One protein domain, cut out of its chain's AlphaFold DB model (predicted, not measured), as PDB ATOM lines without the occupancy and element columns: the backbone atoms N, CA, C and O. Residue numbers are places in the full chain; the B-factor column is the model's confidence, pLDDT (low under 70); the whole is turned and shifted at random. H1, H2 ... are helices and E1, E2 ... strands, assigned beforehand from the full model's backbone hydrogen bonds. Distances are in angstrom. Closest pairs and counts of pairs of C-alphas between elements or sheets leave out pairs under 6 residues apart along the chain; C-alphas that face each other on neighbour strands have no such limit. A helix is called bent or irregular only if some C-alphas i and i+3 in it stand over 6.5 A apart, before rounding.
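AT A GLANCE: This is residues 148 to 241, 676 to 695 and 720 to 737 of the 810 residues of an uncharacterized protein of Aspergillus flavus (UniProt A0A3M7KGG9). A helix, H2, sits near the middle, with the small sheet E5 E4 E6 over one side of it and H1 on another, and H1 in turn packs on the strand pair E1 and E2. From the sheet, E4 and E6 continue past bends into a second strand pair, E3 and E7, which reaches far from the middle, while long unnamed stretches, tied together by a short antiparallel pairing of residues 199 to 200 with 226 to 227, cover a further side of H2. The 132 printed residues hold two named helices and seven named strands, in the order E1 H1 E2 H2 E3 E4 E5 E6 E7; the sheet of three and both pairs are antiparallel. The class is mixed, helices and strands, with under half of the residues in named elements. The whole is compact, with a radius of gyration of the C-alphas of 14.3 A, and spans 39 by 34 by 29 A.

HOW THE PARTS SIT: Begin at the sheet, whose inner strand E4, residues 683 to 686, has E5, residues 689 to 692, on one side and E6, residues 723 to 728, on the other. E4 and E5 form a hairpin, with N 691 and O 684 2.8 A apart; between E4 and E6, look at N 685 and O 726, 2.9 A. H2, residues 206 to 215, is on this sheet at a height of 9.2 A, making two layers, a helix on one face of a sheet. It runs along the strands, at 11 degrees to E6 on the local plane; its closest C-alphas to E6 are Gly 210 and Val 726, 6.7 A. H2 touches H1, residues 161 to 170, at a steep tilt of 45 degrees, the same way, closest at the C-alphas of Gly 168 and Asp 215, 6.1 A. The closest C-alphas of H1 and E1, residues 151 to 156, are those of Lys 170 and Ile 153, 4.2 A apart, with 17 pairs of C-alphas within 8 A. E1 pairs with E2, residues 180 to 185, through N 153 and O 183, 2.8 A. E3, residues 676 to 680, runs on into E4 at 45 degrees, and E6 runs on into E7, residues 731 to 737, at 68 degrees; across E3 and E7, N 678 and O 733 are 2.8 A apart. In H1 every O i to N i+4 pair is within hydrogen-bond range, in H2 4 of 6; H2 is irregular, only just, with C-alphas 207 and 210 7.0 A apart.

IN THESE COORDINATES: Find C-alpha 723 at (44.820, -22.637, 58.455); from there E6 runs 15.9 A to C-alpha 728. H2 covers 15.0 A, H1 13.9 A, E1 14.0 A and E2 14.4 A. E1 begins at C-alpha 151, (35.833, -14.407, 44.846), and E7 ends, after 18.4 A, at C-alpha 737, (52.162, -30.098, 23.020).

THE WHOLE: The farthest C-alphas, those of Asp 721 and Val 737, are 41.7 A apart. Residues 242 to 675 and 696 to 719 are not printed; the gaps are 15.1 A and 19.8 A between C-alphas. The link from E2 to H2 is long. Mean pLDDT of the printed part is 70.1, and residues 676 to 695 and 720 to 737 are among those under 70.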
ATOM      1  N   PHE A 148      36.793  -6.210  42.815       63.75
ATOM      2  CA  PHE A 148      38.092  -6.591  43.399       63.75
ATOM      3  C   PHE A 148      37.992  -7.474  44.653       63.75
ATOM      4  O   PHE A 148      38.956  -8.154  44.990       63.75
ATOM      5  N   ASN A 149      36.852  -7.442  45.344       69.19
ATOM      6  CA  ASN A 149      36.598  -8.217  46.558       69.19
ATOM      7  C   ASN A 149      35.771  -9.478  46.284       69.19
ATOM      8  O   ASN A 149      35.595 -10.294  47.186       69.19
ATOM      9  N   GLN A 150      35.240  -9.629  45.069       76.62
ATOM     10  CA  GLN A 150      34.512 -10.828  44.687       76.62
ATOM     11  C   GLN A 150      35.495 -11.987  44.527       76.62
ATOM     12  O   GLN A 150      36.560 -11.851  43.924       76.62
ATOM     13  N   LYS A 151      35.125 -13.145  45.071       82.25
ATOM     14  CA  LYS A 151      35.833 -14.407  44.846       82.25
ATOM     15  C   LYS A 151      34.999 -15.279  43.924       82.25
ATOM     16  O   LYS A 151      33.829 -14.996  43.678       82.25
ATOM     17  N   CYS A 152      35.593 -16.348  43.409       85.62
ATOM     18  CA  CYS A 152      34.770 -17.390  42.818       85.62
ATOM     19  C   CYS A 152      33.842 -17.965  43.896       85.62
ATOM     20  O   CYS A 152      34.298 -18.155  45.019       85.62
ATOM     21  N   ILE A 153      32.574 -18.194  43.558       87.06
ATOM     22  CA  ILE A 153      31.550 -18.777  44.446       87.06
ATOM     23  C   ILE A 153      30.816 -19.954  43.804       87.06
ATOM     24  O   ILE A 153      30.008 -20.622  44.445       87.06
ATOM     25  N   ASN A 154      31.073 -20.194  42.522       87.81
ATOM     26  CA  ASN A 154      30.682 -21.402  41.824       87.81
ATOM     27  C   ASN A 154      31.744 -21.692  40.773       87.81
ATOM     28  O   ASN A 154      32.085 -20.815  39.978       87.81
ATOM     29  N   GLY A 155      32.272 -22.902  40.773       88.44
ATOM     30  CA  GLY A 155      33.291 -23.323  39.835       88.44
ATOM     31  C   GLY A 155      33.245 -24.824  39.664       88.44
ATOM     32  O   GLY A 155      32.517 -25.522  40.352       88.44
ATOM     33  N   THR A 156      33.996 -25.330  38.707       91.06
ATOM     34  CA  THR A 156      34.099 -26.771  38.461       91.06
ATOM     35  C   THR A 156      35.456 -27.046  37.817       91.06
ATOM     36  O   THR A 156      36.296 -26.154  37.736       91.06
ATOM     37  N   GLY A 157      35.749 -28.287  37.471       83.44
ATOM     38  CA  GLY A 157      37.029 -28.724  36.935       83.44
ATOM     39  C   GLY A 157      36.835 -29.882  35.968       83.44
ATOM     40  O   GLY A 157      35.761 -30.479  35.903       83.44
ATOM     41  N   ALA A 158      37.871 -30.198  35.197       79.62
ATOM     42  CA  ALA A 158      37.831 -31.332  34.277       79.62
ATOM     43  C   ALA A 158      37.840 -32.668  35.042       79.62
ATOM     44  O   ALA A 158      38.582 -32.831  36.011       79.62
ATOM     45  N   ASN A 159      37.086 -33.662  34.568       79.44
ATOM     46  CA  ASN A 159      37.121 -35.032  35.096       79.44
ATOM     47  C   ASN A 159      36.922 -35.076  36.630       79.44
ATOM     48  O   ASN A 159      35.997 -34.463  37.164       79.44
ATOM     49  N   ASN A 160      37.812 -35.761  37.358       82.75
ATOM     50  CA  ASN A 160      37.744 -35.897  38.816       82.75
ATOM     51  C   ASN A 160      37.979 -34.574  39.579       82.75
ATOM     52  O   ASN A 160      37.793 -34.556  40.794       82.75
ATOM     53  N   PHE A 161      38.333 -33.467  38.908       84.62
ATOM     54  CA  PHE A 161      38.359 -32.139  39.530       84.62
ATOM     55  C   PHE A 161      36.964 -31.531  39.710       84.62
ATOM     56  O   PHE A 161      36.822 -30.625  40.523       84.62
ATOM     57  N   ALA A 162      35.936 -32.001  38.989       87.75
ATOM     58  CA  ALA A 162      34.615 -31.365  38.973       87.75
ATOM     59  C   ALA A 162      34.040 -31.152  40.382       87.75
ATOM     60  O   ALA A 162      33.770 -30.013  40.759       87.75
ATOM     61  N   GLY A 163      33.935 -32.222  41.175       89.69
ATOM     62  CA  GLY A 163      33.349 -32.153  42.516       89.69
ATOM     63  C   GLY A 163      34.203 -31.373  43.518       89.69
ATOM     64  O   GLY A 163      33.664 -30.600  44.306       89.69
ATOM     65  N   VAL A 164      35.530 -31.538  43.474       90.12
ATOM     66  CA  VAL A 164      36.434 -30.824  44.396       90.12
ATOM     67  C   VAL A 164      36.499 -29.324  44.085       90.12
ATOM     68  O   VAL A 164      36.487 -28.478  44.972       90.12
ATOM     69  N   CYS A 165      36.457 -28.953  42.807       91.06
ATOM     70  CA  CYS A 165      36.350 -27.556  42.405       91.06
ATOM     71  C   CYS A 165      34.986 -26.958  42.752       91.06
ATOM     72  O   CYS A 165      34.931 -25.827  43.222       91.06
ATOM     73  N   GLU A 166      33.894 -27.700  42.570       92.19
ATOM     74  CA  GLU A 166      32.556 -27.242  42.962       92.19
ATOM     75  C   GLU A 166      32.482 -26.922  44.456       92.19
ATOM     76  O   GLU A 166      31.995 -25.855  44.847       92.19
ATOM     77  N   PHE A 167      33.034 -27.799  45.297       91.38
ATOM     78  CA  PHE A 167      33.071 -27.571  46.735       91.38
ATOM     79  C   PHE A 167      34.021 -26.432  47.122       91.38
ATOM     80  O   PHE A 167      33.599 -25.500  47.809       91.38
ATOM     81  N   GLY A 168      35.278 -26.463  46.672       88.88
ATOM     82  CA  GLY A 168      36.274 -25.450  47.015       88.88
ATOM     83  C   GLY A 168      35.875 -24.048  46.548       88.88
ATOM     84  O   GLY A 168      35.862 -23.093  47.337       88.88
ATOM     85  N   CYS A 169      35.472 -23.919  45.278       89.75
ATOM     86  CA  CYS A 169      35.139 -22.628  44.680       89.75
ATOM     87  C   CYS A 169      33.933 -21.987  45.372       89.75
ATOM     88  O   CYS A 169      33.889 -20.771  45.467       89.75
ATOM     89  N   LYS A 170      33.001 -22.757  45.946       88.06
ATOM     90  CA  LYS A 170      31.880 -22.224  46.742       88.06
ATOM     91  C   LYS A 170      32.310 -21.362  47.935       88.06
ATOM     92  O   LYS A 170      31.577 -20.457  48.339       88.06
ATOM     93  N   TYR A 171      33.482 -21.643  48.494       84.25
ATOM     94  CA  TYR A 171      34.047 -20.939  49.645       84.25
ATOM     95  C   TYR A 171      35.193 -19.994  49.258       84.25
ATOM     96  O   TYR A 171      35.938 -19.519  50.115       84.25
ATOM     97  N   GLY A 172      35.359 -19.710  47.963       80.81
ATOM     98  CA  GLY A 172      36.435 -18.858  47.459       80.81
ATOM     99  C   GLY A 172      37.777 -19.564  47.257       80.81
ATOM    100  O   GLY A 172      38.723 -18.904  46.825       80.81
ATOM    101  N   TYR A 173      37.873 -20.874  47.511       81.38
ATOM    102  CA  TYR A 173      39.054 -21.685  47.214       81.38
ATOM    103  C   TYR A 173      38.960 -22.219  45.778       81.38
ATOM    104  O   TYR A 173      38.465 -23.312  45.530       81.38
ATOM    105  N   CYS A 174      39.382 -21.420  44.797       80.88
ATOM    106  CA  CYS A 174      39.225 -21.764  43.379       80.88
ATOM    107  C   CYS A 174      40.543 -21.600  42.606       80.88
ATOM    108  O   CYS A 174      40.750 -20.589  41.927       80.88
ATOM    109  N   PRO A 175      41.483 -22.551  42.735       74.56
ATOM    110  CA  PRO A 175      42.784 -22.450  42.089       74.56
ATOM    111  C   PRO A 175      42.651 -22.527  40.562       74.56
ATOM    112  O   PRO A 175      42.253 -23.553  40.019       74.56
ATOM    113  N   LEU A 176      43.066 -21.470  39.854       62.72
ATOM    114  CA  LEU A 176      42.979 -21.359  38.383       62.72
ATOM    115  C   LEU A 176      43.744 -22.451  37.616       62.72
ATOM    116  O   LEU A 176      43.495 -22.670  36.437       62.72
ATOM    117  N   GLY A 177      44.701 -23.114  38.272       63.91
ATOM    118  CA  GLY A 177      45.437 -24.245  37.707       63.91
ATOM    119  C   GLY A 177      44.707 -25.585  37.812       63.91
ATOM    120  O   GLY A 177      45.287 -26.582  37.404       63.91
ATOM    121  N   ALA A 178      43.502 -25.624  38.394       69.88
ATOM    122  CA  ALA A 178      42.691 -26.834  38.527       69.88
ATOM    123  C   ALA A 178      41.192 -26.620  38.268       69.88
ATOM    124  O   ALA A 178      40.516 -27.509  37.749       69.88
ATOM    125  N   CYS A 179      40.688 -25.434  38.598       80.31
ATOM    126  CA  CYS A 179      39.276 -25.098  38.554       80.31
ATOM    127  C   CYS A 179      38.996 -23.954  37.581       80.31
ATOM    128  O   CYS A 179      39.786 -23.017  37.445       80.31
ATOM    129  N   TYR A 180      37.822 -23.999  36.960       82.69
ATOM    130  CA  TYR A 180      37.236 -22.912  36.196       82.69
ATOM    131  C   TYR A 180      36.101 -22.272  36.990       82.69
ATOM    132  O   TYR A 180      35.228 -22.953  37.527       82.69
ATOM    133  N   CYS A 181      36.117 -20.943  37.075       82.88
ATOM    134  CA  CYS A 181      35.087 -20.201  37.783       82.88
ATOM    135  C   CYS A 181      33.878 -19.948  36.877       82.88
ATOM    136  O   CYS A 181      34.023 -19.363  35.807       82.88
ATOM    137  N   GLN A 182      32.693 -20.354  37.321       83.12
ATOM    138  CA  GLN A 182      31.417 -20.128  36.637       83.12
ATOM    139  C   GLN A 182      30.664 -18.902  37.174       83.12
ATOM    140  O   GLN A 182      29.842 -18.320  36.463       83.12
ATOM    141  N   LEU A 183      30.913 -18.513  38.429       81.44
ATOM    142  CA  LEU A 183      30.276 -17.363  39.070       81.44
ATOM    143  C   LEU A 183      31.209 -16.725  40.098       81.44
ATOM    144  O   LEU A 183      31.758 -17.416  40.958       81.44
ATOM    145  N   GLN A 184      31.336 -15.400  40.033       83.00
ATOM    146  CA  GLN A 184      31.997 -14.589  41.053       83.00
ATOM    147  C   GLN A 184      30.959 -13.888  41.929       83.00
ATOM    148  O   GLN A 184      29.881 -13.531  41.453       83.00
ATOM    149  N   GLY A 185      31.287 -13.701  43.202       81.31
ATOM    150  CA  GLY A 185      30.412 -13.065  44.178       81.31
ATOM    151  C   GLY A 185      31.042 -13.001  45.564       81.31
ATOM    152  O   GLY A 185      32.263 -13.130  45.712       81.31
ATOM    153  N   GLU A 186      30.215 -12.785  46.580       82.38
ATOM    154  CA  GLU A 186      30.650 -12.814  47.974       82.38
ATOM    155  C   GLU A 186      30.860 -14.269  48.448       82.38
ATOM    156  O   GLU A 186      29.921 -15.071  48.428       82.38
ATOM    157  N   PRO A 187      32.090 -14.659  48.843       70.62
ATOM    158  CA  PRO A 187      32.369 -16.024  49.275       70.62
ATOM    159  C   PRO A 187      31.563 -16.374  50.524       70.62
ATOM    160  O   PRO A 187      31.458 -15.583  51.459       70.62
ATOM    161  N   ARG A 188      31.030 -17.599  50.565       80.75
ATOM    162  CA  ARG A 188      30.362 -18.107  51.768       80.75
ATOM    163  C   ARG A 188      31.376 -18.278  52.893       80.75
ATOM    164  O   ARG A 188      32.524 -18.638  52.638       80.75
ATOM    165  N   GLU A 189      30.923 -18.109  54.132       82.88
ATOM    166  CA  GLU A 189      31.745 -18.428  55.298       82.88
ATOM    167  C   GLU A 189      32.210 -19.890  55.232       82.88
ATOM    168  O   GLU A 189      31.407 -20.819  55.073       82.88
ATOM    169  N   THR A 190      33.526 -20.084  55.316       76.62
ATOM    170  CA  THR A 190      34.163 -21.401  55.337       76.62
ATOM    171  C   THR A 190      33.754 -22.156  56.603       76.62
ATOM    172  O   THR A 190      33.908 -21.609  57.697       76.62
ATOM    173  N   PRO A 191      33.262 -23.405  56.496       78.19
ATOM    174  CA  PRO A 191      33.006 -24.251  57.655       78.19
ATOM    175  C   PRO A 191      34.268 -24.448  58.501       78.19
ATOM    176  O   PRO A 191      35.384 -24.288  58.023       78.19
ATOM    177  N   ASN A 192      34.115 -24.860  59.757       76.56
ATOM    178  CA  ASN A 192      35.281 -25.227  60.557       76.56
ATOM    179  C   ASN A 192      35.914 -26.519  60.018       76.56
ATOM    180  O   ASN A 192      35.229 -27.538  59.888       76.56
ATOM    181  N   ALA A 193      37.225 -26.488  59.785       77.50
ATOM    182  CA  ALA A 193      38.026 -27.650  59.416       77.50
ATOM    183  C   ALA A 193      38.085 -28.656  60.585       77.50
ATOM    184  O   ALA A 193      38.919 -28.548  61.482       77.50
ATOM    185  N   THR A 194      37.151 -29.605  60.608       77.75
ATOM    186  CA  THR A 194      37.002 -30.614  61.677       77.75
ATOM    187  C   THR A 194      37.351 -32.026  61.213       77.75
ATOM    188  O   THR A 194      37.564 -32.909  62.046       77.75
ATOM    189  N   GLY A 195      37.425 -32.245  59.898       76.25
ATOM    190  CA  GLY A 195      37.850 -33.499  59.288       76.25
ATOM    191  C   GLY A 195      39.374 -33.676  59.280       76.25
ATOM    192  O   GLY A 195      40.123 -32.719  59.497       76.25
ATOM    193  N   PRO A 196      39.858 -34.905  59.027       80.12
ATOM    194  CA  PRO A 196      41.282 -35.154  58.858       80.12
ATOM    195  C   PRO A 196      41.807 -34.472  57.590       80.12
ATOM    196  O   PRO A 196      41.054 -34.131  56.678       80.12
ATOM    197  N   MET A 197      43.124 -34.295  57.530       79.81
ATOM    198  CA  MET A 197      43.786 -33.735  56.358       79.81
ATOM    199  C   MET A 197      43.603 -34.644  55.135       79.81
ATOM    200  O   MET A 197      43.813 -35.856  55.226       79.81
ATOM    201  N   GLY A 198      43.228 -34.048  54.003       84.44
ATOM    202  CA  GLY A 198      43.081 -34.744  52.729       84.44
ATOM    203  C   GLY A 198      44.332 -34.652  51.861       84.44
ATOM    204  O   GLY A 198      45.038 -33.644  51.837       84.44
ATOM    205  N   TYR A 199      44.569 -35.715  51.105       83.44
ATOM    206  CA  TYR A 199      45.656 -35.885  50.146       83.44
ATOM    207  C   TYR A 199      45.072 -36.401  48.819       83.44
ATOM    208  O   TYR A 199      44.006 -37.012  48.855       83.44
ATOM    209  N   PRO A 200      45.709 -36.201  47.650       86.06
ATOM    210  CA  PRO A 200      45.281 -36.842  46.415       86.06
ATOM    211  C   PRO A 200      45.237 -38.358  46.563       86.06
ATOM    212  O   PRO A 200      46.095 -38.957  47.216       86.06
ATOM    213  N   GLN A 201      44.250 -38.974  45.924       87.62
ATOM    214  CA  GLN A 201      44.170 -40.425  45.827       87.62
ATOM    215  C   GLN A 201      45.407 -40.995  45.108       87.62
ATOM    216  O   GLN A 201      45.998 -40.346  44.239       87.62
ATOM    217  N   ALA A 202      45.803 -42.222  45.459       84.62
ATOM    218  CA  ALA A 202      46.946 -42.890  44.837       84.62
ATOM    219  C   ALA A 202      46.817 -42.919  43.300       84.62
ATOM    220  O   ALA A 202      45.784 -43.315  42.762       84.62
ATOM    221  N   GLY A 203      47.878 -42.508  42.598       78.50
ATOM    222  CA  GLY A 203      47.891 -42.401  41.133       78.50
ATOM    223  C   GLY A 203      47.420 -41.052  40.577       78.50
ATOM    224  O   GLY A 203      47.443 -40.877  39.362       78.50
ATOM    225  N   LEU A 204      47.031 -40.100  41.432       80.12
ATOM    226  CA  LEU A 204      46.741 -38.721  41.035       80.12
ATOM    227  C   LEU A 204      47.956 -37.801  41.212       80.12
ATOM    228  O   LEU A 204      48.915 -38.098  41.931       80.12
ATOM    229  N   ASN A 205      47.923 -36.668  40.511       74.69
ATOM    230  CA  ASN A 205      49.022 -35.707  40.462       74.69
ATOM    231  C   ASN A 205      48.879 -34.574  41.497       74.69
ATOM    232  O   ASN A 205      47.856 -34.428  42.167       74.69
ATOM    233  N   ALA A 206      49.919 -33.742  41.585       72.62
ATOM    234  CA  ALA A 206      50.028 -32.629  42.531       72.62
ATOM    235  C   ALA A 206      48.919 -31.563  42.412       72.62
ATOM    236  O   ALA A 206      48.695 -30.797  43.347       72.62
ATOM    237  N   SER A 207      48.205 -31.486  41.284       72.75
ATOM    238  CA  SER A 207      47.148 -30.487  41.095       72.75
ATOM    239  C   SER A 207      45.935 -30.728  42.006       72.75
ATOM    240  O   SER A 207      45.185 -29.792  42.269       72.75
ATOM    241  N   TYR A 208      45.761 -31.944  42.538       77.38
ATOM    242  CA  TYR A 208      44.720 -32.271  43.526       77.38
ATOM    243  C   TYR A 208      45.103 -31.883  44.960       77.38
ATOM    244  O   TYR A 208      44.236 -31.817  45.827       77.38
ATOM    245  N   SER A 209      46.386 -31.632  45.236       75.69
ATOM    246  CA  SER A 209      46.913 -31.512  46.600       75.69
ATOM    247  C   SER A 209      46.281 -30.369  47.387       75.69
ATOM    248  O   SER A 209      45.869 -30.560  48.528       75.69
ATOM    249  N   GLY A 210      46.174 -29.192  46.768       77.44
ATOM    250  CA  GLY A 210      45.556 -28.030  47.402       77.44
ATOM    251  C   GLY A 210      44.063 -28.239  47.665       77.44
ATOM    252  O   GLY A 210      43.597 -28.013  48.779       77.44
ATOM    253  N   LEU A 211      43.337 -28.729  46.656       83.12
ATOM    254  CA  LEU A 211      41.896 -28.976  46.737       83.12
ATOM    255  C   LEU A 211      41.564 -30.038  47.787       83.12
ATOM    256  O   LEU A 211      40.743 -29.785  48.655       83.12
ATOM    257  N   CYS A 212      42.261 -31.176  47.806       85.62
ATOM    258  CA  CYS A 212      42.016 -32.216  48.808       85.62
ATOM    259  C   CYS A 212      42.340 -31.762  50.236       85.62
ATOM    260  O   CYS A 212      41.631 -32.125  51.173       85.62
ATOM    261  N   ALA A 213      43.386 -30.957  50.422       81.50
ATOM    262  CA  ALA A 213      43.719 -30.420  51.735       81.50
ATOM    263  C   ALA A 213      42.742 -29.337  52.214       81.50
ATOM    264  O   ALA A 213      42.660 -29.084  53.415       81.50
ATOM    265  N   PHE A 214      42.013 -28.698  51.298       83.00
ATOM    266  CA  PHE A 214      40.941 -27.770  51.634       83.00
ATOM    267  C   PHE A 214      39.614 -28.508  51.840       83.00
ATOM    268  O   PHE A 214      39.035 -28.425  52.915       83.00
ATOM    269  N   ASP A 215      39.150 -29.285  50.873       87.56
ATOM    270  CA  ASP A 215      37.815 -29.884  50.865       87.56
ATOM    271  C   ASP A 215      37.606 -30.922  51.976       87.56
ATOM    272  O   ASP A 215      36.581 -30.916  52.665       87.56
ATOM    273  N   PHE A 216      38.596 -31.796  52.186       86.12
ATOM    274  CA  PHE A 216      38.459 -32.953  53.073       86.12
ATOM    275  C   PHE A 216      38.280 -32.542  54.544       86.12
ATOM    276  O   PHE A 216      37.321 -33.002  55.173       86.12
ATOM    277  N   PRO A 217      39.095 -31.622  55.109       82.75
ATOM    278  CA  PRO A 217      38.857 -31.123  56.465       82.75
ATOM    279  C   PRO A 217      37.514 -30.404  56.631       82.75
ATOM    280  O   PRO A 217      36.975 -30.359  57.738       82.75
ATOM    281  N   HIS A 218      36.963 -29.859  55.542       84.25
ATOM    282  CA  HIS A 218      35.681 -29.152  55.516       84.25
ATOM    283  C   HIS A 218      34.487 -30.073  55.209       84.25
ATOM    284  O   HIS A 218      33.357 -29.597  55.087       84.25
ATOM    285  N   GLY A 219      34.712 -31.392  55.152       86.75
ATOM    286  CA  GLY A 219      33.662 -32.408  55.084       86.75
ATOM    287  C   GLY A 219      33.301 -32.884  53.677       86.75
ATOM    288  O   GLY A 219      32.293 -33.575  53.533       86.75
ATOM    289  N   PHE A 220      34.092 -32.549  52.652       89.94
ATOM    290  CA  PHE A 220      33.912 -33.072  51.297       89.94
ATOM    291  C   PHE A 220      35.055 -34.012  50.901       89.94
ATOM    292  O   PHE A 220      36.196 -33.604  50.699       89.94
ATOM    293  N   CYS A 221      34.727 -35.303  50.806       85.25
ATOM    294  CA  CYS A 221      35.693 -36.396  50.703       85.25
ATOM    295  C   CYS A 221      35.355 -37.333  49.530       85.25
ATOM    296  O   CYS A 221      34.853 -38.434  49.755       85.25
ATOM    297  N   PRO A 222      35.559 -36.920  48.271       88.62
ATOM    298  CA  PRO A 222      35.334 -37.808  47.137       88.62
ATOM    299  C   PRO A 222      36.437 -38.875  47.056       88.62
ATOM    300  O   PRO A 222      37.585 -38.558  46.744       88.62
ATOM    301  N   ASP A 223      36.078 -40.147  47.261       86.12
ATOM    302  CA  ASP A 223      37.012 -41.293  47.251       86.12
ATOM    303  C   ASP A 223      37.751 -41.482  45.908       86.12
ATOM    304  O   ASP A 223      38.771 -42.169  45.829       86.12
ATOM    305  N   THR A 224      37.252 -40.874  44.828       87.44
ATOM    306  CA  THR A 224      37.876 -40.891  43.494       87.44
ATOM    307  C   THR A 224      38.956 -39.825  43.305       87.44
ATOM    308  O   THR A 224      39.709 -39.905  42.331       87.44
ATOM    309  N   ALA A 225      39.041 -38.831  44.196       86.38
ATOM    310  CA  ALA A 225      39.978 -37.711  44.084       86.38
ATOM    311  C   ALA A 225      40.862 -37.533  45.327       86.38
ATOM    312  O   ALA A 225      42.038 -37.199  45.187       86.38
ATOM    313  N   CYS A 226      40.338 -37.800  46.526       89.94
ATOM    314  CA  CYS A 226      41.034 -37.550  47.782       89.94
ATOM    315  C   CYS A 226      41.078 -38.786  48.695       89.94
ATOM    316  O   CYS A 226      40.226 -39.666  48.633       89.94
ATOM    317  N   SER A 227      42.082 -38.833  49.568       87.69
ATOM    318  CA  SER A 227      42.361 -39.889  50.541       87.69
ATOM    319  C   SER A 227      42.932 -39.292  51.828       87.69
ATOM    320  O   SER A 227      43.509 -38.207  51.822       87.69
ATOM    321  N   THR A 228      42.817 -40.011  52.942       86.31
ATOM    322  CA  THR A 228      43.457 -39.649  54.220       86.31
ATOM    323  C   THR A 228      44.900 -40.141  54.325       86.31
ATOM    324  O   THR A 228      45.573 -39.872  55.319       86.31
ATOM    325  N   VAL A 229      45.374 -40.905  53.339       83.25
ATOM    326  CA  VAL A 229      46.725 -41.469  53.305       83.25
ATOM    327  C   VAL A 229      47.507 -40.794  52.187       83.25
ATOM    328  O   VAL A 229      47.081 -40.813  51.034       83.25
ATOM    329  N   SER A 230      48.653 -40.207  52.532       80.38
ATOM    330  CA  SER A 230      49.576 -39.659  51.536       80.38
ATOM    331  C   SER A 230      50.160 -40.790  50.688       80.38
ATOM    332  O   SER A 230      50.542 -41.837  51.215       80.38
ATOM    333  N   ALA A 231      50.223 -40.574  49.378       78.94
ATOM    334  CA  ALA A 231      50.809 -41.490  48.412       78.94
ATOM    335  C   ALA A 231      51.783 -40.726  47.496       78.94
ATOM    336  O   ALA A 231      51.646 -39.506  47.344       78.94
ATOM    337  N   PRO A 232      52.744 -41.415  46.851       74.56
ATOM    338  CA  PRO A 232      53.594 -40.801  45.840       74.56
ATOM    339  C   PRO A 232      52.755 -40.168  44.725       74.56
ATOM    340  O   PRO A 232      51.888 -40.822  44.142       74.56
ATOM    341  N   LEU A 233      53.024 -38.896  44.428       72.25
ATOM    342  CA  LEU A 233      52.307 -38.157  43.392       72.25
ATOM    343  C   LEU A 233      52.696 -38.685  42.007       72.25
ATOM    344  O   LEU A 233      53.878 -38.877  41.713       72.25
ATOM    345  N   SER A 234      51.709 -38.889  41.135       72.94
ATOM    346  CA  SER A 234      51.986 -39.223  39.738       72.94
ATOM    347  C   SER A 234      52.468 -37.977  38.992       72.94
ATOM    348  O   SER A 234      51.817 -36.933  39.067       72.94
ATOM    349  N   THR A 235      53.542 -38.088  38.212       62.12
ATOM    350  CA  THR A 235      53.907 -37.057  37.234       62.12
ATOM    351  C   THR A 235      53.078 -37.275  35.968       62.12
ATOM    352  O   THR A 235      53.262 -38.298  35.305       62.12
ATOM    353  N   PRO A 236      52.159 -36.364  35.614       56.78
ATOM    354  CA  PRO A 236      51.361 -36.534  34.413       56.78
ATOM    355  C   PRO A 236      52.245 -36.388  33.163       56.78
ATOM    356  O   PRO A 236      53.017 -35.437  33.052       56.78
ATOM    357  N   THR A 237      52.126 -37.319  32.213       52.34
ATOM    358  CA  THR A 237      52.739 -37.222  30.871       52.34
ATOM    359  C   THR A 237      51.948 -36.311  29.927       52.34
ATOM    360  O   THR A 237      52.483 -35.846  28.925       52.34
ATOM    361  N   VAL A 238      50.688 -36.013  30.260       55.16
ATOM    362  CA  VAL A 238      49.846 -35.004  29.604       55.16
ATOM    363  C   VAL A 238      49.094 -34.189  30.646       55.16
ATOM    364  O   VAL A 238      48.697 -34.724  31.679       55.16
ATOM    365  N   SER A 239      48.892 -32.894  30.393       61.06
ATOM    366  CA  SER A 239      48.121 -32.051  31.311       61.06
ATOM    367  C   SER A 239      46.713 -32.638  31.513       61.06
ATOM    368  O   SER A 239      46.029 -32.899  30.523       61.06
ATOM    369  N   PRO A 240      46.243 -32.814  32.762       57.16
ATOM    370  CA  PRO A 240      44.908 -33.350  33.047       57.16
ATOM    371  C   PRO A 240      43.771 -32.392  32.638       57.16
ATOM    372  O   PRO A 240      42.601 -32.748  32.753       57.16
ATOM    373  N   PHE A 241      44.121 -31.183  32.183       61.47
ATOM    374  CA  PHE A 241      43.207 -30.159  31.676       61.47
ATOM    375  C   PHE A 241      43.114 -30.141  30.147       61.47
ATOM    376  O   PHE A 241      42.374 -29.329  29.600       61.47
ATOM    377  N   ILE A 676      57.450 -30.189  26.259       31.92
ATOM    378  CA  ILE A 676      57.605 -29.126  27.250       31.92
ATOM    379  C   ILE A 676      57.888 -29.775  28.598       31.92
ATOM    380  O   ILE A 676      57.073 -30.542  29.110       31.92
ATOM    381  N   THR A 677      59.031 -29.444  29.193       33.62
ATOM    382  CA  THR A 677      59.310 -29.790  30.586       33.62
ATOM    383  C   THR A 677      58.635 -28.761  31.485       33.62
ATOM    384  O   THR A 677      59.116 -27.639  31.623       33.62
ATOM    385  N   THR A 678      57.515 -29.123  32.100       32.69
ATOM    386  CA  THR A 678      56.888 -28.305  33.140       32.69
ATOM    387  C   THR A 678      57.530 -28.649  34.476       32.69
ATOM    388  O   THR A 678      57.359 -29.761  34.981       32.69
ATOM    389  N   SER A 679      58.283 -27.708  35.043       34.84
ATOM    390  CA  SER A 679      58.764 -27.784  36.422       34.84
ATOM    391  C   SER A 679      57.841 -26.974  37.327       34.84
ATOM    392  O   SER A 679      57.762 -25.753  37.189       34.84
ATOM    393  N   ILE A 680      57.162 -27.639  38.254       38.31
ATOM    394  CA  ILE A 680      56.446 -26.979  39.343       38.31
ATOM    395  C   ILE A 680      57.490 -26.713  40.441       38.31
ATOM    396  O   ILE A 680      58.069 -27.678  40.950       38.31
ATOM    397  N   PRO A 681      57.804 -25.444  40.775       39.84
ATOM    398  CA  PRO A 681      58.695 -25.144  41.893       39.84
ATOM    399  C   PRO A 681      58.056 -25.608  43.208       39.84
ATOM    400  O   PRO A 681      56.848 -25.810  43.274       39.84
ATOM    401  N   GLU A 682      58.853 -25.758  44.265       48.19
ATOM    402  CA  GLU A 682      58.306 -26.033  45.596       48.19
ATOM    403  C   GLU A 682      57.367 -24.884  46.002       48.19
ATOM    404  O   GLU A 682      57.767 -23.712  46.052       48.19
ATOM    405  N   ILE A 683      56.099 -25.217  46.234       50.19
ATOM    406  CA  ILE A 683      55.056 -24.254  46.588       50.19
ATOM    407  C   ILE A 683      54.409 -24.665  47.898       50.19
ATOM    408  O   ILE A 683      54.157 -25.843  48.149       50.19
ATOM    409  N   VAL A 684      54.116 -23.664  48.723       55.91
ATOM    410  CA  VAL A 684      53.305 -23.847  49.921       55.91
ATOM    411  C   VAL A 684      51.964 -23.185  49.698       55.91
ATOM    412  O   VAL A 684      51.904 -21.993  49.417       55.91
ATOM    413  N   VAL A 685      50.886 -23.943  49.829       51.91
ATOM    414  CA  VAL A 685      49.530 -23.397  49.783       51.91
ATOM    415  C   VAL A 685      49.074 -23.161  51.215       51.91
ATOM    416  O   VAL A 685      49.000 -24.116  51.985       51.91
ATOM    417  N   VAL A 686      48.790 -21.907  51.574       55.97
ATOM    418  CA  VAL A 686      48.278 -21.522  52.900       55.97
ATOM    419  C   VAL A 686      46.899 -20.913  52.707       55.97
ATOM    420  O   VAL A 686      46.770 -19.909  52.017       55.97
ATOM    421  N   GLY A 687      45.854 -21.551  53.241       50.66
ATOM    422  CA  GLY A 687      44.480 -21.038  53.113       50.66
ATOM    423  C   GLY A 687      43.975 -20.895  51.665       50.66
ATOM    424  O   GLY A 687      42.997 -20.199  51.424       50.66
ATOM    425  N   GLY A 688      44.644 -21.544  50.704       42.84
ATOM    426  CA  GLY A 688      44.340 -21.475  49.266       42.84
ATOM    427  C   GLY A 688      45.158 -20.515  48.442       42.84
ATOM    428  O   GLY A 688      45.148 -20.628  47.218       42.84
ATOM    429  N   ASP A 689      45.960 -19.680  49.088       44.88
ATOM    430  CA  ASP A 689      46.892 -18.824  48.385       44.88
ATOM    431  C   ASP A 689      48.235 -19.557  48.200       44.88
ATOM    432  O   ASP A 689      48.814 -20.063  49.168       44.88
ATOM    433  N   PRO A 690      48.739 -19.689  46.957       41.78
ATOM    434  CA  PRO A 690      50.022 -20.329  46.697       41.78
ATOM    435  C   PRO A 690      51.175 -19.362  46.986       41.78
ATOM    436  O   PRO A 690      51.239 -18.269  46.416       41.78
ATOM    437  N   TYR A 691      52.148 -19.789  47.783       48.28
ATOM    438  CA  TYR A 691      53.373 -19.061  48.108       48.28
ATOM    439  C   TYR A 691      54.589 -19.796  47.549       48.28
ATOM    440  O   TYR A 691      54.752 -21.002  47.732       48.28
ATOM    441  N   THR A 692      55.463 -19.056  46.870       50.97
ATOM    442  CA  THR A 692      56.719 -19.598  46.347       50.97
ATOM    443  C   THR A 692      57.738 -19.689  47.476       50.97
ATOM    444  O   THR A 692      58.012 -18.687  48.142       50.97
ATOM    445  N   VAL A 693      58.330 -20.866  47.677       52.00
ATOM    446  CA  VAL A 693      59.383 -21.044  48.682       52.00
ATOM    447  C   VAL A 693      60.655 -20.351  48.207       52.00
ATOM    448  O   VAL A 693      61.211 -20.689  47.166       52.00
ATOM    449  N   THR A 694      61.135 -19.371  48.975       53.16
ATOM    450  CA  THR A 694      62.388 -18.661  48.681       53.16
ATOM    451  C   THR A 694      63.356 -18.882  49.832       53.16
ATOM    452  O   THR A 694      63.150 -18.376  50.929       53.16
ATOM    453  N   GLY A 695      64.413 -19.670  49.614       50.69
ATOM    454  CA  GLY A 695      65.400 -19.953  50.662       50.69
ATOM    455  C   GLY A 695      64.850 -20.759  51.851       50.69
ATOM    456  O   GLY A 695      65.333 -20.599  52.970       50.69
ATOM    457  N   MET A 720      48.591 -24.505  60.586       52.09
ATOM    458  CA  MET A 720      49.129 -23.397  61.381       52.09
ATOM    459  C   MET A 720      47.987 -22.422  61.671       52.09
ATOM    460  O   MET A 720      47.324 -21.982  60.741       52.09
ATOM    461  N   ASP A 721      47.695 -22.155  62.947       54.19
ATOM    462  CA  ASP A 721      46.576 -21.299  63.383       54.19
ATOM    463  C   ASP A 721      45.202 -21.691  62.791       54.19
ATOM    464  O   ASP A 721      44.409 -20.840  62.399       54.19
ATOM    465  N   ASN A 722      44.914 -22.998  62.715       51.16
ATOM    466  CA  ASN A 722      43.740 -23.587  62.040       51.16
ATOM    467  C   ASN A 722      43.657 -23.335  60.521       51.16
ATOM    468  O   ASN A 722      42.659 -23.693  59.898       51.16
ATOM    469  N   VAL A 723      44.709 -22.792  59.906       45.81
ATOM    470  CA  VAL A 723      44.820 -22.637  58.455       45.81
ATOM    471  C   VAL A 723      45.596 -23.830  57.879       45.81
ATOM    472  O   VAL A 723      46.719 -24.105  58.323       45.81
ATOM    473  N   PRO A 724      45.032 -24.576  56.910       52.97
ATOM    474  CA  PRO A 724      45.729 -25.683  56.270       52.97
ATOM    475  C   PRO A 724      46.914 -25.161  55.452       52.97
ATOM    476  O   PRO A 724      46.788 -24.223  54.660       52.97
ATOM    477  N   MET A 725      48.067 -25.790  55.665       57.25
ATOM    478  CA  MET A 725      49.320 -25.534  54.971       57.25
ATOM    479  C   MET A 725      49.751 -26.808  54.248       57.25
ATOM    480  O   MET A 725      49.995 -27.831  54.883       57.25
ATOM    481  N   VAL A 726      49.886 -26.743  52.927       58.00
ATOM    482  CA  VAL A 726      50.331 -27.875  52.104       58.00
ATOM    483  C   VAL A 726      51.645 -27.529  51.447       58.00
ATOM    484  O   VAL A 726      51.708 -26.562  50.695       58.00
ATOM    485  N   VAL A 727      52.676 -28.329  51.701       59.38
ATOM    486  CA  VAL A 727      53.957 -28.252  51.001       59.38
ATOM    487  C   VAL A 727      53.928 -29.251  49.852       59.38
ATOM    488  O   VAL A 727      53.889 -30.466  50.068       59.38
ATOM    489  N   ILE A 728      53.937 -28.727  48.627       55.69
ATOM    490  CA  ILE A 728      53.997 -29.523  47.403       55.69
ATOM    491  C   ILE A 728      55.467 -29.567  46.959       55.69
ATOM    492  O   ILE A 728      56.040 -28.506  46.687       55.69
ATOM    493  N   PRO A 729      56.096 -30.759  46.897       51.84
ATOM    494  CA  PRO A 729      57.488 -30.885  46.487       51.84
ATOM    495  C   PRO A 729      57.662 -30.455  45.029       51.84
ATOM    496  O   PRO A 729      56.737 -30.551  44.215       51.84
ATOM    497  N   SER A 730      58.865 -29.992  44.689       47.31
ATOM    498  CA  SER A 730      59.179 -29.667  43.303       47.31
ATOM    499  C   SER A 730      59.052 -30.922  42.436       47.31
ATOM    500  O   SER A 730      59.548 -31.995  42.776       47.31
ATOM    501  N   SER A 731      58.342 -30.799  41.320       42.66
ATOM    502  CA  SER A 731      58.139 -31.903  40.381       42.66
ATOM    503  C   SER A 731      58.394 -31.425  38.963       42.66
ATOM    504  O   SER A 731      58.051 -30.301  38.593       42.66
ATOM    505  N   SER A 732      59.041 -32.269  38.167       36.78
ATOM    506  CA  SER A 732      59.293 -32.028  36.751       36.78
ATOM    507  C   SER A 732      58.656 -33.143  35.932       36.78
ATOM    508  O   SER A 732      58.851 -34.327  36.201       36.78
ATOM    509  N   GLY A 733      57.857 -32.751  34.943       32.09
ATOM    510  CA  GLY A 733      57.211 -33.650  33.992       32.09
ATOM    511  C   GLY A 733      57.378 -33.142  32.570       32.09
ATOM    512  O   GLY A 733      57.583 -31.949  32.356       32.09
ATOM    513  N   THR A 734      57.320 -34.049  31.603       34.53
ATOM    514  CA  THR A 734      57.421 -33.746  30.173       34.53
ATOM    515  C   THR A 734      56.065 -33.950  29.508       34.53
ATOM    516  O   THR A 734      55.526 -35.051  29.592       34.53
ATOM    517  N   VAL A 735      55.538 -32.926  28.836       32.44
ATOM    518  CA  VAL A 735      54.250 -32.956  28.124       32.44
ATOM    519  C   VAL A 735      54.471 -32.720  26.636       32.44
ATOM    520  O   VAL A 735      55.150 -31.768  26.258       32.44
ATOM    521  N   ALA A 736      53.875 -33.554  25.786       32.91
ATOM    522  CA  ALA A 736      53.823 -33.314  24.348       32.91
ATOM    523  C   ALA A 736      52.726 -32.286  24.032       32.91
ATOM    524  O   ALA A 736      51.552 -32.528  24.302       32.91
ATOM    525  N   VAL A 737      53.099 -31.137  23.470       35.06
ATOM    526  CA  VAL A 737      52.162 -30.098  23.020       35.06
ATOM    527  C   VAL A 737      52.240 -29.986  21.496       35.06
ATOM    528  O   VAL A 737      53.353 -29.863  20.972       35.06
TER     529      VAL A 737